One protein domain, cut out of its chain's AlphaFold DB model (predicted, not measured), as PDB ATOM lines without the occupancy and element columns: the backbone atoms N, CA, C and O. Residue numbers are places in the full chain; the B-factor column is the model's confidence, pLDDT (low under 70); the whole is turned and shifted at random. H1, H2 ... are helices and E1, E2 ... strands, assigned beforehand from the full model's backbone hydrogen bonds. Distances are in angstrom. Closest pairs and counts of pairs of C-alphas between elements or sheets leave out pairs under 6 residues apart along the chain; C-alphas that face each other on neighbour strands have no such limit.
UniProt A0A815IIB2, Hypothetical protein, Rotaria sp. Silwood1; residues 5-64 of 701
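What this domain is: This is residues 5 to 64 of the 701 residues of the protein "Hypothetical protein" of Rotaria sp. Silwood1 (UniProt A0A815IIB2). A helical hairpin of H2 and H3 is joined through short H1 to a tiny two-stranded sheet, E1 and E2, and residues 53 to 64 form a tail that folds back at one end. The printed part has 60 residues, with three named helices and two named strands in the order E1, H1, H2, H3, E2 along the chain; the two strands are antiparallel, and of the 30 residues in named elements helices hold 24 and strands 6, the class mostly helix. The whole is compact, radius of gyration of the C-alphas 10.8 A, but elongated, spanning 35 by 20 by 19 A.

How they stand to each other: E1, residues 5 to 7, and E2, residues 50 to 52, are antiparallel at 151 degrees; N 6 and O 51 are 2.8 A apart, within hydrogen-bond range. H1, residues 8 to 13, only just touches H3, residues 28 to 39, with 3 pairs of C-alphas within 8 A, through residues 34 to 38 of H3 alone; the closest C-alphas, of Phe 8 and Tyr 34, are 6.6 A apart. H2, residues 18 to 23, and H3 form a hairpin and touch, at a shallow tilt of 29 degrees, opposite ways; their closest C-alphas, of Ser 18 and Ala 31, are 5.0 A apart. In H1, H2 and H3 every O i to N i+4 pair is within hydrogen-bond range.

Where its parts are: E1 begins at C-alpha 5 (5.682, -22.035, -64.260). H3, 16.4 A long, ends at C-alpha 39 (20.643, -6.633, -61.320), and E2 ends at C-alpha 52 (9.481, -24.426, -63.874).

The domain as a whole: The C-alphas farthest apart, of Thr 42 and Pro 57, are 35.1 A apart. The printed part has no cut, and no link is long. The model's pLDDT is under 70 at residues 25, 41 to 48 and 56.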
ATOM      1  N   ASN A   5       4.724 -22.736 -63.422       83.00
ATOM      2  CA  ASN A   5       5.682 -22.035 -64.260       83.00
ATOM      3  C   ASN A   5       5.643 -20.544 -63.918       83.00
ATOM      4  O   ASN A   5       4.574 -19.977 -63.700       83.00
ATOM      5  N   PHE A   6       6.814 -19.930 -63.868       84.38
ATOM      6  CA  PHE A   6       6.983 -18.518 -63.575       84.38
ATOM      7  C   PHE A   6       7.875 -17.898 -64.637       84.38
ATOM      8  O   PHE A   6       8.871 -18.488 -65.047       84.38
ATOM      9  N   THR A   7       7.541 -16.700 -65.080       87.38
ATOM     10  CA  THR A   7       8.479 -15.852 -65.822       87.38
ATOM     11  C   THR A   7       9.450 -15.169 -64.860       87.38
ATOM     12  O   THR A   7       9.148 -15.006 -63.676       87.38
ATOM     13  N   PHE A   8      10.607 -14.726 -65.353       87.94
ATOM     14  CA  PHE A   8      11.555 -13.956 -64.535       87.94
ATOM     15  C   PHE A   8      10.917 -12.680 -63.949       87.94
ATOM     16  O   PHE A   8      11.163 -12.347 -62.792       87.94
ATOM     17  N   ASP A   9      10.025 -12.010 -64.687       84.38
ATOM     18  CA  ASP A   9       9.246 -10.871 -64.171       84.38
ATOM     19  C   ASP A   9       8.293 -11.277 -63.033       84.38
ATOM     20  O   ASP A   9       8.186 -10.573 -62.030       84.38
ATOM     21  N   GLU A  10       7.631 -12.430 -63.135       85.62
ATOM     22  CA  GLU A  10       6.772 -12.944 -62.062       85.62
ATOM     23  C   GLU A  10       7.572 -13.342 -60.818       85.62
ATOM     24  O   GLU A  10       7.166 -12.981 -59.714       85.62
ATOM     25  N   LEU A  11       8.715 -14.020 -60.975       86.06
ATOM     26  CA  LEU A  11       9.612 -14.350 -59.859       86.06
ATOM     27  C   LEU A  11      10.113 -13.088 -59.152       86.06
ATOM     28  O   LEU A  11      10.073 -13.006 -57.922       86.06
ATOM     29  N   HIS A  12      10.498 -12.074 -59.928       84.75
ATOM     30  CA  HIS A  12      10.984 -10.810 -59.391       84.75
ATOM     31  C   HIS A  12       9.883 -10.049 -58.647       84.75
ATOM     32  O   HIS A  12      10.108  -9.545 -57.549       84.75
ATOM     33  N   ARG A  13       8.649 -10.040 -59.171       85.88
ATOM     34  CA  ARG A  13       7.481  -9.471 -58.469       85.88
ATOM     35  C   ARG A  13       7.122 -10.216 -57.188       85.88
ATOM     36  O   ARG A  13       6.520  -9.623 -56.294       85.88
ATOM     37  N   LEU A  14       7.454 -11.500 -57.111       87.25
ATOM     38  CA  LEU A  14       7.282 -12.327 -55.919       87.25
ATOM     39  C   LEU A  14       8.447 -12.186 -54.922       87.25
ATOM     40  O   LEU A  14       8.411 -12.843 -53.886       87.25
ATOM     41  N   ASN A  15       9.430 -11.310 -55.189       88.06
ATOM     42  CA  ASN A  15      10.650 -11.132 -54.393       88.06
ATOM     43  C   ASN A  15      11.437 -12.439 -54.179       88.06
ATOM     44  O   ASN A  15      12.069 -12.614 -53.140       88.06
ATOM     45  N   VAL A  16      11.401 -13.352 -55.153       86.75
ATOM     46  CA  VAL A  16      12.187 -14.590 -55.099       86.75
ATOM     47  C   VAL A  16      13.635 -14.272 -55.460       86.75
ATOM     48  O   VAL A  16      13.898 -13.619 -56.473       86.75
ATOM     49  N   THR A  17      14.572 -14.739 -54.645       86.06
ATOM     50  CA  THR A  17      16.017 -14.592 -54.866       86.06
ATOM     51  C   THR A  17      16.561 -15.667 -55.811       86.06
ATOM     52  O   THR A  17      15.992 -16.750 -55.940       86.06
ATOM     53  N   SER A  18      17.696 -15.401 -56.462       82.75
ATOM     54  CA  SER A  18      18.410 -16.396 -57.282       82.75
ATOM     55  C   SER A  18      18.811 -17.644 -56.489       82.75
ATOM     56  O   SER A  18      18.693 -18.760 -56.993       82.75
ATOM     57  N   HIS A  19      19.177 -17.478 -55.217       76.69
ATOM     58  CA  HIS A  19      19.464 -18.590 -54.315       76.69
ATOM     59  C   HIS A  19      18.234 -19.480 -54.061       76.69
ATOM     60  O   HIS A  19      18.337 -20.703 -54.095       76.69
ATOM     61  N   GLU A  20      17.047 -18.898 -53.865       79.44
ATOM     62  CA  GLU A  20      15.805 -19.673 -53.730       79.44
ATOM     63  C   GLU A  20      15.446 -20.417 -55.023       79.44
ATOM     64  O   GLU A  20      15.003 -21.563 -54.963       79.44
ATOM     65  N   VAL A  21      15.695 -19.810 -56.189       81.38
ATOM     66  CA  VAL A  21      15.539 -20.481 -57.490       81.38
ATOM     67  C   VAL A  21      16.475 -21.688 -57.594       81.38
ATOM     68  O   VAL A  21      16.052 -22.747 -58.064       81.38
ATOM     69  N   LEU A  22      17.717 -21.586 -57.107       76.44
ATOM     70  CA  LEU A  22      18.657 -22.711 -57.039       76.44
ATOM     71  C   LEU A  22      18.145 -23.833 -56.116       76.44
ATOM     72  O   LEU A  22      18.127 -25.002 -56.504       76.44
ATOM     73  N   LEU A  23      17.631 -23.482 -54.930       73.81
ATOM     74  CA  LEU A  23      17.050 -24.438 -53.975       73.81
ATOM     75  C   LEU A  23      15.810 -25.169 -54.521       73.81
ATOM     76  O   LEU A  23      15.481 -26.262 -54.060       73.81
ATOM     77  N   TRP A  24      15.135 -24.609 -55.524       75.56
ATOM     78  CA  TRP A  24      14.003 -25.233 -56.216       75.56
ATOM     79  C   TRP A  24      14.416 -26.158 -57.373       75.56
ATOM     80  O   TRP A  24      13.639 -26.377 -58.302       75.56
ATOM     81  N   SER A  25      15.620 -26.742 -57.301       69.62
ATOM     82  CA  SER A  25      16.144 -27.714 -58.278       69.62
ATOM     83  C   SER A  25      16.318 -27.143 -59.694       69.62
ATOM     84  O   SER A  25      16.134 -27.857 -60.684       69.62
ATOM     85  N   SER A  26      16.674 -25.857 -59.793       73.56
ATOM     86  CA  SER A  26      17.111 -25.239 -61.053       73.56
ATOM     87  C   SER A  26      18.600 -25.491 -61.332       73.56
ATOM     88  O   SER A  26      19.339 -25.928 -60.451       73.56
ATOM     89  N   SER A  27      19.043 -25.232 -62.568       73.31
ATOM     90  CA  SER A  27      20.474 -25.219 -62.899       73.31
ATOM     91  C   SER A  27      21.135 -23.914 -62.446       73.31
ATOM     92  O   SER A  27      20.480 -22.870 -62.412       73.31
ATOM     93  N   ILE A  28      22.442 -23.973 -62.166       73.00
ATOM     94  CA  ILE A  28      23.258 -22.803 -61.801       73.00
ATOM     95  C   ILE A  28      23.119 -21.713 -62.867       73.00
ATOM     96  O   ILE A  28      22.701 -20.607 -62.537       73.00
ATOM     97  N   ASP A  29      23.269 -22.060 -64.150       75.25
ATOM     98  CA  ASP A  29      23.136 -21.091 -65.244       75.25
ATOM     99  C   ASP A  29      21.780 -20.361 -65.246       75.25
ATOM    100  O   ASP A  29      21.683 -19.208 -65.667       75.25
ATOM    101  N   LEU A  30      20.688 -21.031 -64.848       81.06
ATOM    102  CA  LEU A  30      19.363 -20.407 -64.807       81.06
ATOM    103  C   LEU A  30      19.251 -19.448 -63.618       81.06
ATOM    104  O   LEU A  30      18.688 -18.362 -63.770       81.06
ATOM    105  N   ALA A  31      19.802 -19.826 -62.463       82.31
ATOM    106  CA  ALA A  31      19.869 -18.966 -61.287       82.31
ATOM    107  C   ALA A  31      20.748 -17.727 -61.538       82.31
ATOM    108  O   ALA A  31      20.341 -16.621 -61.186       82.31
ATOM    109  N   GLU A  32      21.886 -17.883 -62.216       81.62
ATOM    110  CA  GLU A  32      22.777 -16.787 -62.618       81.62
ATOM    111  C   GLU A  32      22.116 -15.848 -63.626       81.62
ATOM    112  O   GLU A  32      22.113 -14.633 -63.438       81.62
ATOM    113  N   ARG A  33      21.465 -16.387 -64.666       83.06
ATOM    114  CA  ARG A  33      20.695 -15.562 -65.613       83.06
ATOM    115  C   ARG A  33      19.564 -14.801 -64.928       83.06
ATOM    116  O   ARG A  33      19.263 -13.671 -65.318       83.06
ATOM    117  N   TYR A  34      18.933 -15.400 -63.922       84.88
ATOM    118  CA  TYR A  34      17.914 -14.725 -63.127       84.88
ATOM    119  C   TYR A  34      18.518 -13.653 -62.205       84.88
ATOM    120  O   TYR A  34      17.958 -12.564 -62.108       84.88
ATOM    121  N   GLN A  35      19.688 -13.897 -61.607       86.19
ATOM    122  CA  GLN A  35      20.435 -12.886 -60.852       86.19
ATOM    123  C   GLN A  35      20.800 -11.691 -61.744       86.19
ATOM    124  O   GLN A  35      20.472 -10.554 -61.416       86.19
ATOM    125  N   TYR A  36      21.328 -11.952 -62.940       83.62
ATOM    126  CA  TYR A  36      21.605 -10.925 -63.944       83.62
ATOM    127  C   TYR A  36      20.350 -10.119 -64.324       83.62
ATOM    128  O   TYR A  36      20.399  -8.897 -64.485       83.62
ATOM    129  N   TYR A  37      19.194 -10.784 -64.444       84.12
ATOM    130  CA  TYR A  37      17.914 -10.111 -64.669       84.12
ATOM    131  C   TYR A  37      17.515  -9.193 -63.499       84.12
ATOM    132  O   TYR A  37      17.026  -8.090 -63.751       84.12
ATOM    133  N   ILE A  38      17.730  -9.615 -62.247       84.06
ATOM    134  CA  ILE A  38      17.473  -8.798 -61.049       84.06
ATOM    135  C   ILE A  38      18.371  -7.554 -61.032       84.06
ATOM    136  O   ILE A  38      17.885  -6.464 -60.724       84.06
ATOM    137  N   ASP A  39      19.648  -7.707 -61.385       82.69
ATOM    138  CA  ASP A  39      20.643  -6.633 -61.320       82.69
ATOM    139  C   ASP A  39      20.474  -5.611 -62.460       82.69
ATOM    140  O   ASP A  39      20.660  -4.408 -62.259       82.69
ATOM    141  N   GLN A  40      20.059  -6.056 -63.658       79.94
ATOM    142  CA  GLN A  40      19.856  -5.191 -64.832       79.94
ATOM    143  C   GLN A  40      18.491  -5.385 -65.538       79.94
ATOM    144  O   GLN A  40      18.428  -5.712 -66.732       79.94
ATOM    145  N   PRO A  41      17.358  -5.076 -64.874       65.19
ATOM    146  CA  PRO A  41      16.017  -5.404 -65.374       65.19
ATOM    147  C   PRO A  41      15.603  -4.626 -66.634       65.19
ATOM    148  O   PRO A  41      14.720  -5.052 -67.373       65.19
ATOM    149  N   THR A  42      16.235  -3.481 -66.917       60.88
ATOM    150  CA  THR A  42      15.889  -2.611 -68.060       60.88
ATOM    151  C   THR A  42      16.659  -2.919 -69.347       60.88
ATOM    152  O   THR A  42      16.227  -2.491 -70.418       60.88
ATOM    153  N   LYS A  43      17.771  -3.662 -69.265       59.44
ATOM    154  CA  LYS A  43      18.600  -4.069 -70.416       59.44
ATOM    155  C   LYS A  43      18.428  -5.546 -70.793       59.44
ATOM    156  O   LYS A  43      18.849  -5.948 -71.876       59.44
ATOM    157  N   SER A  44      17.798  -6.352 -69.938       60.59
ATOM    158  CA  SER A  44      17.669  -7.793 -70.157       60.59
ATOM    159  C   SER A  44      16.595  -8.144 -71.200       60.59
ATOM    160  O   SER A  44      15.405  -7.885 -71.028       60.59
ATOM    161  N   ILE A  45      17.012  -8.810 -72.283       61.41
ATOM    162  CA  ILE A  45      16.141  -9.352 -73.349       61.41
ATOM    163  C   ILE A  45      15.342 -10.587 -72.847       61.41
ATOM    164  O   ILE A  45      14.455 -11.092 -73.536       61.41
ATOM    165  N   ARG A  46      15.618 -11.076 -71.627       64.69
ATOM    166  CA  ARG A  46      15.126 -12.353 -71.071       64.69
ATOM    167  C   ARG A  46      13.842 -12.253 -70.231       64.69
ATOM    168  O   ARG A  46      13.518 -13.187 -69.513       64.69
ATOM    169  N   LEU A  47      13.061 -11.176 -70.355       62.25
ATOM    170  CA  LEU A  47      11.800 -10.960 -69.609       62.25
ATOM    171  C   LEU A  47      10.814 -12.150 -69.653       62.25
ATOM    172  O   LEU A  47      10.083 -12.387 -68.696       62.25
ATOM    173  N   ASN A  48      10.807 -12.893 -70.764       67.69
ATOM    174  CA  ASN A  48       9.911 -14.031 -70.997       67.69
ATOM    175  C   ASN A  48      10.565 -15.398 -70.731       67.69
ATOM    176  O   ASN A  48       9.968 -16.419 -71.079       67.69
ATOM    177  N   GLU A  49      11.786 -15.446 -70.191       81.06
ATOM    178  CA  GLU A  49      12.414 -16.716 -69.822       81.06
ATOM    179  C   GLU A  49      11.598 -17.372 -68.700       81.06
ATOM    180  O   GLU A  49      11.170 -16.713 -67.748       81.06
ATOM    181  N   GLN A  50      11.295 -18.659 -68.881       82.06
ATOM    182  CA  GLN A  50      10.400 -19.412 -68.008       82.06
ATOM    183  C   GLN A  50      11.202 -20.316 -67.082       82.06
ATOM    184  O   GLN A  50      12.057 -21.081 -67.521       82.06
ATOM    185  N   PHE A  51      10.857 -20.261 -65.804       83.81
ATOM    186  CA  PHE A  51      11.295 -21.177 -64.773       83.81
ATOM    187  C   PHE A  51      10.145 -22.120 -64.402       83.81
ATOM    188  O   PHE A  51       9.016 -21.685 -64.168       83.81
ATOM    189  N   PHE A  52      10.432 -23.417 -64.325       83.56
ATOM    190  CA  PHE A  52       9.481 -24.426 -63.874       83.56
ATOM    191  C   PHE A  52       9.827 -24.834 -62.445       83.56
ATOM    192  O   PHE A  52      10.887 -25.402 -62.201       83.56
ATOM    193  N   ASN A  53       8.925 -24.562 -61.499       83.31
ATOM    194  CA  ASN A  53       9.116 -24.976 -60.115       83.31
ATOM    195  C   ASN A  53       8.842 -26.481 -59.981       83.31
ATOM    196  O   ASN A  53       7.686 -26.937 -59.956       83.31
ATOM    197  N   CYS A  54       9.926 -27.249 -59.941       76.88
ATOM    198  CA  CYS A  54       9.879 -28.695 -59.879       76.88
ATOM    199  C   CYS A  54       9.621 -29.177 -58.455       76.88
ATOM    200  O   CYS A  54      10.245 -28.750 -57.491       76.88
ATOM    201  N   THR A  55       8.669 -30.099 -58.314       74.44
ATOM    202  CA  THR A  55       8.431 -30.762 -57.032       74.44
ATOM    203  C   THR A  55       9.402 -31.934 -56.923       74.44
ATOM    204  O   THR A  55       9.371 -32.792 -57.815       74.44
ATOM    205  N   PRO A  56      10.211 -32.027 -55.851       67.81
ATOM    206  CA  PRO A  56      11.066 -33.184 -55.626       67.81
ATOM    207  C   PRO A  56      10.265 -34.489 -55.763       67.81
ATOM    208  O   PRO A  56       9.136 -34.562 -55.260       67.81
ATOM    209  N   PRO A  57      10.791 -35.517 -56.452       70.31
ATOM    210  CA  PRO A  57      12.177 -35.683 -56.926       70.31
ATOM    211  C   PRO A  57      12.481 -35.233 -58.359       70.31
ATOM    212  O   PRO A  57      13.521 -35.602 -58.904       70.31
ATOM    213  N   TRP A  58      11.567 -34.506 -58.996       77.56
ATOM    214  CA  TRP A  58      11.708 -34.149 -60.403       77.56
ATOM    215  C   TRP A  58      12.623 -32.940 -60.577       77.56
ATOM    216  O   TRP A  58      12.570 -32.009 -59.778       77.56
ATOM    217  N   PHE A  59      13.429 -32.946 -61.634       77.88
ATOM    218  CA  PHE A  59      14.374 -31.883 -61.966       77.88
ATOM    219  C   PHE A  59      14.526 -31.728 -63.490       77.88
ATOM    220  O   PHE A  59      13.950 -32.486 -64.279       77.88
ATOM    221  N   GLY A  60      15.293 -30.721 -63.908       74.62
ATOM    222  CA  GLY A  60      15.483 -30.345 -65.309       74.62
ATOM    223  C   GLY A  60      14.644 -29.133 -65.710       74.62
ATOM    224  O   GLY A  60      13.752 -28.705 -64.981       74.62
ATOM    225  N   SER A  61      14.925 -28.582 -66.890       77.69
ATOM    226  CA  SER A  61      14.323 -27.329 -67.377       77.69
ATOM    227  C   SER A  61      12.790 -27.321 -67.425       77.69
ATOM    228  O   SER A  61      12.192 -26.257 -67.358       77.69
ATOM    229  N   HIS A  62      12.161 -28.491 -67.521       81.31
ATOM    230  CA  HIS A  62      10.714 -28.705 -67.560       81.31
ATOM    231  C   HIS A  62      10.258 -29.746 -66.519       81.31
ATOM    232  O   HIS A  62       9.176 -30.321 -66.654       81.31
ATOM    233  N   CYS A  63      11.072 -30.018 -65.491       80.94
ATOM    234  CA  CYS A  63      10.824 -31.059 -64.485       80.94
ATOM    235  C   CYS A  63      10.647 -32.467 -65.083       80.94
ATOM    236  O   CYS A  63       9.832 -33.262 -64.610       80.94
ATOM    237  N   GLN A  64      11.369 -32.753 -66.167       81.88
ATOM    238  CA  GLN A  64      11.187 -33.953 -66.978       81.88
ATOM    239  C   GLN A  64      11.981 -35.170 -66.489       81.88
ATOM    240  O   GLN A  64      11.692 -36.278 -66.941       81.88
TER     241      GLN A  64